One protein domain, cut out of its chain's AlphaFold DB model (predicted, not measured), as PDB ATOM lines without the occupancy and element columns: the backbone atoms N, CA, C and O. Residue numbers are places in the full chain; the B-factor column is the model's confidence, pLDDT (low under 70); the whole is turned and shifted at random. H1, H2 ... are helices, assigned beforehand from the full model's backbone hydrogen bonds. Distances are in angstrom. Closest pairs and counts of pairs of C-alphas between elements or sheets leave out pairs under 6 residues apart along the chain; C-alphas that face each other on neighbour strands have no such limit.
ATOM      1  N   SER A 279      -9.750 -35.448 -43.817       74.75
ATOM      2  CA  SER A 279      -8.707 -36.098 -43.016       74.75
ATOM      3  C   SER A 279      -8.321 -35.252 -41.804       74.75
ATOM      4  O   SER A 279      -8.188 -35.786 -40.703       74.75
ATOM      5  N   ALA A 280      -8.243 -33.926 -41.964       72.56
ATOM      6  CA  ALA A 280      -8.014 -33.004 -40.850       72.56
ATOM      7  C   ALA A 280      -9.137 -33.075 -39.794       72.56
ATOM      8  O   ALA A 280      -8.874 -33.175 -38.595       72.56
ATOM      9  N   VAL A 281     -10.403 -33.108 -40.230       76.38
ATOM     10  CA  VAL A 281     -11.562 -33.259 -39.330       76.38
ATOM     11  C   VAL A 281     -11.553 -34.619 -38.633       76.38
ATOM     12  O   VAL A 281     -11.807 -34.687 -37.427       76.38
ATOM     13  N   LEU A 282     -11.241 -35.700 -39.355       73.88
ATOM     14  CA  LEU A 282     -11.167 -37.040 -38.778       73.88
ATOM     15  C   LEU A 282     -10.056 -37.126 -37.726       73.88
ATOM     16  O   LEU A 282     -10.309 -37.609 -36.625       73.88
ATOM     17  N   SER A 283      -8.865 -36.605 -38.031       73.81
ATOM     18  CA  SER A 283      -7.732 -36.558 -37.100       73.81
ATOM     19  C   SER A 283      -8.092 -35.806 -35.817       73.81
ATOM     20  O   SER A 283      -7.950 -36.337 -34.714       73.81
ATOM     21  N   ASN A 284      -8.690 -34.616 -35.947       72.00
ATOM     22  CA  ASN A 284      -9.160 -33.841 -34.799       72.00
ATOM     23  C   ASN A 284     -10.221 -34.597 -33.990       72.00
ATOM     24  O   ASN A 284     -10.181 -34.597 -32.761       72.00
ATOM     25  N   THR A 285     -11.142 -35.291 -34.659       72.00
ATOM     26  CA  THR A 285     -12.188 -36.082 -33.996       72.00
ATOM     27  C   THR A 285     -11.594 -37.257 -33.219       72.00
ATOM     28  O   THR A 285     -11.982 -37.494 -32.074       72.00
ATOM     29  N   VAL A 286     -10.629 -37.972 -33.805       72.19
ATOM     30  CA  VAL A 286      -9.916 -39.075 -33.145       72.19
ATOM     31  C   VAL A 286      -9.133 -38.560 -31.942       72.19
ATOM     32  O   VAL A 286      -9.238 -39.151 -30.870       72.19
ATOM     33  N   ASN A 287      -8.428 -37.435 -32.076       70.38
ATOM     34  CA  ASN A 287      -7.694 -36.820 -30.972       70.38
ATOM     35  C   ASN A 287      -8.637 -36.428 -29.825       70.38
ATOM     36  O   ASN A 287      -8.418 -36.832 -28.685       70.38
ATOM     37  N   VAL A 288      -9.734 -35.716 -30.113       70.69
ATOM     38  CA  VAL A 288     -10.740 -35.334 -29.105       70.69
ATOM     39  C   VAL A 288     -11.358 -36.565 -28.433       70.69
ATOM     40  O   VAL A 288     -11.527 -36.583 -27.210       70.69
ATOM     41  N   SER A 289     -11.661 -37.612 -29.204       67.62
ATOM     42  CA  SER A 289     -12.190 -38.874 -28.677       67.62
ATOM     43  C   SER A 289     -11.171 -39.606 -27.794       67.62
ATOM     44  O   SER A 289     -11.530 -40.094 -26.723       67.62
ATOM     45  N   MET A 290      -9.895 -39.634 -28.187       67.56
ATOM     46  CA  MET A 290      -8.818 -40.202 -27.375       67.56
ATOM     47  C   MET A 290      -8.643 -39.448 -26.058       67.56
ATOM     48  O   MET A 290      -8.545 -40.091 -25.015       67.56
ATOM     49  N   PHE A 291      -8.653 -38.112 -26.075       71.00
ATOM     50  CA  PHE A 291      -8.550 -37.314 -24.851       71.00
ATOM     51  C   PHE A 291      -9.736 -37.550 -23.914       71.00
ATOM     52  O   PHE A 291      -9.542 -37.783 -22.726       71.00
ATOM     53  N   THR A 292     -10.961 -37.584 -24.441       69.62
ATOM     54  CA  THR A 292     -12.152 -37.873 -23.624       69.62
ATOM     55  C   THR A 292     -12.148 -39.293 -23.056       69.62
ATOM     56  O   THR A 292     -12.526 -39.487 -21.897       69.62
ATOM     57  N   MET A 293     -11.683 -40.293 -23.811       67.94
ATOM     58  CA  MET A 293     -11.487 -41.649 -23.282       67.94
ATOM     59  C   MET A 293     -10.395 -41.694 -22.212       67.94
ATOM     60  O   MET A 293     -10.601 -42.323 -21.173       67.94
ATOM     61  N   ALA A 294      -9.263 -41.021 -22.430       71.25
ATOM     62  CA  ALA A 294      -8.174 -40.943 -21.461       71.25
ATOM     63  C   ALA A 294      -8.645 -40.298 -20.149       71.25
ATOM     64  O   ALA A 294      -8.444 -40.881 -19.086       71.25
ATOM     65  N   ASP A 295      -9.362 -39.177 -20.219       73.19
ATOM     66  CA  ASP A 295      -9.960 -38.516 -19.055       73.19
ATOM     67  C   ASP A 295     -10.955 -39.421 -18.327       73.19
ATOM     68  O   ASP A 295     -10.972 -39.481 -17.099       73.19
ATOM     69  N   THR A 296     -11.780 -40.160 -19.072       72.31
ATOM     70  CA  THR A 296     -12.750 -41.095 -18.485       72.31
ATOM     71  C   THR A 296     -12.045 -42.248 -17.767       72.31
ATOM     72  O   THR A 296     -12.439 -42.628 -16.664       72.31
ATOM     73  N   LEU A 297     -10.972 -42.785 -18.355       74.62
ATOM     74  CA  LEU A 297     -10.147 -43.818 -17.732       74.62
ATOM     75  C   LEU A 297      -9.424 -43.290 -16.490       74.62
ATOM     76  O   LEU A 297      -9.414 -43.972 -15.468       74.62
ATOM     77  N   LEU A 298      -8.868 -42.077 -16.543       77.81
ATOM     78  CA  LEU A 298      -8.222 -41.440 -15.396       77.81
ATOM     79  C   LEU A 298      -9.215 -41.201 -14.254       77.81
ATOM     80  O   LEU A 298      -8.901 -41.521 -13.109       77.81
ATOM     81  N   LYS A 299     -10.429 -40.722 -14.559       76.19
ATOM     82  CA  LYS A 299     -11.510 -40.565 -13.573       76.19
ATOM     83  C   LYS A 299     -11.883 -41.892 -12.928       76.19
ATOM     84  O   LYS A 299     -11.905 -41.968 -11.707       76.19
ATOM     85  N   ARG A 300     -12.073 -42.956 -13.716       77.25
ATOM     86  CA  ARG A 300     -12.362 -44.292 -13.172       77.25
ATOM     87  C   ARG A 300     -11.229 -44.796 -12.273       77.25
ATOM     88  O   ARG A 300     -11.486 -45.290 -11.183       77.25
ATOM     89  N   VAL A 301      -9.973 -44.641 -12.691       79.62
ATOM     90  CA  VAL A 301      -8.809 -45.018 -11.870       79.62
ATOM     91  C   VAL A 301      -8.768 -44.224 -10.559       79.62
ATOM     92  O   VAL A 301      -8.389 -44.776  -9.524       79.62
ATOM     93  N   ALA A 302      -9.163 -42.948 -10.587       77.50
ATOM     94  CA  ALA A 302      -9.269 -42.115  -9.397       77.50
ATOM     95  C   ALA A 302     -10.408 -42.553  -8.467       77.50
ATOM     96  O   ALA A 302     -10.182 -42.707  -7.268       77.50
ATOM     97  N   GLU A 303     -11.591 -42.823  -9.017       81.12
ATOM     98  CA  GLU A 303     -12.764 -43.321  -8.289       81.12
ATOM     99  C   GLU A 303     -12.508 -44.688  -7.634       81.12
ATOM    100  O   GLU A 303     -12.957 -44.936  -6.518       81.12
ATOM    101  N   GLU A 304     -11.724 -45.553  -8.281       85.88
ATOM    102  CA  GLU A 304     -11.308 -46.854  -7.740       85.88
ATOM    103  C   GLU A 304     -10.148 -46.762  -6.725       85.88
ATOM    104  O   GLU A 304      -9.682 -47.785  -6.223       85.88
ATOM    105  N   GLY A 305      -9.635 -45.560  -6.429       78.81
ATOM    106  CA  GLY A 305      -8.507 -45.359  -5.509       78.81
ATOM    107  C   GLY A 305      -7.157 -45.866  -6.040       78.81
ATOM    108  O   GLY A 305      -6.183 -45.971  -5.295       78.81
ATOM    109  N   ASN A 306      -7.068 -46.155  -7.340       85.56
ATOM    110  CA  ASN A 306      -5.924 -46.803  -7.984       85.56
ATOM    111  C   ASN A 306      -4.894 -45.815  -8.567       85.56
ATOM    112  O   ASN A 306      -3.961 -46.228  -9.261       85.56
ATOM    113  N   VAL A 307      -5.002 -44.515  -8.267       83.12
ATOM    114  CA  VAL A 307      -4.100 -43.466  -8.790       83.12
ATOM    115  C   VAL A 307      -2.633 -43.778  -8.500       83.12
ATOM    116  O   VAL A 307      -1.793 -43.701  -9.392       83.12
ATOM    117  N   ASN A 308      -2.311 -44.215  -7.281       81.69
ATOM    118  CA  ASN A 308      -0.934 -44.551  -6.902       81.69
ATOM    119  C   ASN A 308      -0.364 -45.717  -7.722       81.69
ATOM    120  O   ASN A 308       0.826 -45.725  -8.046       81.69
ATOM    121  N   VAL A 309      -1.210 -46.680  -8.099       80.94
ATOM    122  CA  VAL A 309      -0.824 -47.809  -8.955       80.94
ATOM    123  C   VAL A 309      -0.545 -47.320 -10.375       80.94
ATOM    124  O   VAL A 309       0.464 -47.707 -10.966       80.94
ATOM    125  N   LEU A 310      -1.387 -46.431 -10.910       80.81
ATOM    126  CA  LEU A 310      -1.181 -45.814 -12.221       80.81
ATOM    127  C   LEU A 310       0.103 -44.974 -12.260       80.81
ATOM    128  O   LEU A 310       0.927 -45.175 -13.149       80.81
ATOM    129  N   LEU A 311       0.317 -44.092 -11.279       83.06
ATOM    130  CA  LEU A 311       1.546 -43.298 -11.179       83.06
ATOM    131  C   LEU A 311       2.777 -44.204 -11.039       83.06
ATOM    132  O   LEU A 311       3.802 -43.958 -11.674       83.06
ATOM    133  N   GLY A 312       2.676 -45.286 -10.260       80.25
ATOM    134  CA  GLY A 312       3.720 -46.305 -10.150       80.25
ATOM    135  C   GLY A 312       4.056 -46.960 -11.494       80.25
ATOM    136  O   GLY A 312       5.232 -47.095 -11.826       80.25
ATOM    137  N   ARG A 313       3.044 -47.299 -12.304       76.56
ATOM    138  CA  ARG A 313       3.227 -47.864 -13.653       76.56
ATOM    139  C   ARG A 313       3.823 -46.859 -14.633       76.56
ATOM    140  O   ARG A 313       4.757 -47.206 -15.345       76.56
ATOM    141  N   LEU A 314       3.355 -45.612 -14.632       79.38
ATOM    142  CA  LEU A 314       3.916 -44.555 -15.478       79.38
ATOM    143  C   LEU A 314       5.396 -44.314 -15.158       79.38
ATOM    144  O   LEU A 314       6.221 -44.290 -16.071       79.38
ATOM    145  N   ARG A 315       5.762 -44.253 -13.867       80.19
ATOM    146  CA  ARG A 315       7.172 -44.209 -13.435       80.19
ATOM    147  C   ARG A 315       7.936 -45.457 -13.875       80.19
ATOM    148  O   ARG A 315       9.057 -45.342 -14.362       80.19
ATOM    149  N   ALA A 316       7.344 -46.646 -13.742       74.38
ATOM    150  CA  ALA A 316       7.981 -47.889 -14.170       74.38
ATOM    151  C   ALA A 316       8.279 -47.896 -15.681       74.38
ATOM    152  O   ALA A 316       9.340 -48.380 -16.080       74.38
ATOM    153  N   CYS A 317       7.407 -47.286 -16.482       72.12
ATOM    154  CA  CYS A 317       7.555 -47.076 -17.921       72.12
ATOM    155  C   CYS A 317       8.418 -45.856 -18.302       72.12
ATOM    156  O   CYS A 317       8.535 -45.546 -19.484       72.12
ATOM    157  N   GLY A 318       9.010 -45.147 -17.333       71.81
ATOM    158  CA  GLY A 318       9.862 -43.979 -17.579       71.81
ATOM    159  C   GLY A 318       9.117 -42.699 -17.980       71.81
ATOM    160  O   GLY A 318       9.758 -41.744 -18.405       71.81
ATOM    161  N   ARG A 319       7.786 -42.645 -17.828       78.19
ATOM    162  CA  ARG A 319       6.943 -41.468 -18.119       78.19
ATOM    163  C   ARG A 319       6.851 -40.518 -16.927       78.19
ATOM    164  O   ARG A 319       5.770 -40.251 -16.399       78.19
ATOM    165  N   HIS A 320       8.007 -40.060 -16.452       77.50
ATOM    166  CA  HIS A 320       8.083 -39.109 -15.338       77.50
ATOM    167  C   HIS A 320       7.439 -37.761 -15.690       77.50
ATOM    168  O   HIS A 320       6.773 -37.177 -14.843       77.50
ATOM    169  N   ASP A 321       7.527 -37.360 -16.959       75.38
ATOM    170  CA  ASP A 321       6.892 -36.173 -17.537       75.38
ATOM    171  C   ASP A 321       5.374 -36.128 -17.294       75.38
ATOM    172  O   ASP A 321       4.827 -35.107 -16.875       75.38
ATOM    173  N   ILE A 322       4.681 -37.248 -17.523       76.81
ATOM    174  CA  ILE A 322       3.232 -37.346 -17.300       76.81
ATOM    175  C   ILE A 322       2.930 -37.346 -15.803       76.81
ATOM    176  O   ILE A 322       1.978 -36.713 -15.356       76.81
ATOM    177  N   VAL A 323       3.732 -38.068 -15.020       79.62
ATOM    178  CA  VAL A 323       3.534 -38.188 -13.572       79.62
ATOM    179  C   VAL A 323       3.630 -36.827 -12.893       79.62
ATOM    180  O   VAL A 323       2.814 -36.539 -12.027       79.62
ATOM    181  N   GLU A 324       4.589 -35.993 -13.286       81.38
ATOM    182  CA  GLU A 324       4.737 -34.640 -12.747       81.38
ATOM    183  C   GLU A 324       3.527 -33.763 -13.077       81.38
ATOM    184  O   GLU A 324       3.014 -33.086 -12.191       81.38
ATOM    185  N   LYS A 325       3.007 -33.844 -14.309       78.12
ATOM    186  CA  LYS A 325       1.803 -33.106 -14.725       78.12
ATOM    187  C   LYS A 325       0.526 -33.558 -14.014       78.12
ATOM    188  O   LYS A 325      -0.361 -32.743 -13.823       78.12
ATOM    189  N   LEU A 326       0.414 -34.837 -13.652       73.94
ATOM    190  CA  LEU A 326      -0.767 -35.387 -12.965       73.94
ATOM    191  C   LEU A 326      -0.772 -35.144 -11.449       73.94
ATOM    192  O   LEU A 326      -1.788 -35.385 -10.802       73.94
ATOM    193  N   VAL A 327       0.368 -34.759 -10.871       74.94
ATOM    194  CA  VAL A 327       0.523 -34.501  -9.427       74.94
ATOM    195  C   VAL A 327       0.429 -32.999  -9.102       74.94
ATOM    196  O   VAL A 327       0.302 -32.648  -7.929       74.94
ATOM    197  N   GLN A 328       0.479 -32.132 -10.119       61.03
ATOM    198  CA  GLN A 328       0.223 -30.687 -10.026       61.03
ATOM    199  C   GLN A 328      -1.275 -30.384 -10.062       61.03
ATOM    200  O   GLN A 328      -1.684 -29.469  -9.314       61.03
TER     201      GLN A 328
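What this domain is: This is residues 279 to 328 of the 328 residues of an uncharacterized protein of Trametes pubescens (UniProt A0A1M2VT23). Look first for one long helix, H1, whose residues 279 to 297 stick out as a free arm; at its other end the chain folds back into a small head, the helical hairpin of H2 and H3, and H1 and H2 make a lopsided V. The printed part has 50 residues with three named helices in the order H1, H2, H3, no named strand, and is all helix. It is loose, with a radius of gyration of the C-alphas of 13.2 A, and spans 37 by 24 by 19 A.

Where its parts are: Find C-alpha 279 at (-8.707, -36.098, -43.016); from there H1, residues 279 to 303, runs 35.7 A. H2 is residues 307 to 316, 13.9 A long. H3, residues 320 to 327, ends at C-alpha 327 (0.523, -34.501, -9.427).

How they stand to each other: H1 and H2 are close but not clearly touching, the closest C-alphas, of Val 301 and Val 307, being 5.8 A apart, at a steep tilt of 60 degrees. H2 and H3 touch at Leu 311 and Val 323, their closest C-alphas, 6.0 A apart, at a shallow tilt of 15 degrees, opposite ways. H1 and H3 are apart. In H1, H2 and H3 every O i to N i+4 pair is within hydrogen-bond range.

The domain as a whole: The C-alphas of Ser 279 and Gly 305, the two farthest apart, are 38.6 A apart. The printed part has no cut, and both links are tight. Look for pLDDT under 70 at residues 289 to 290, 292 to 293 and 328.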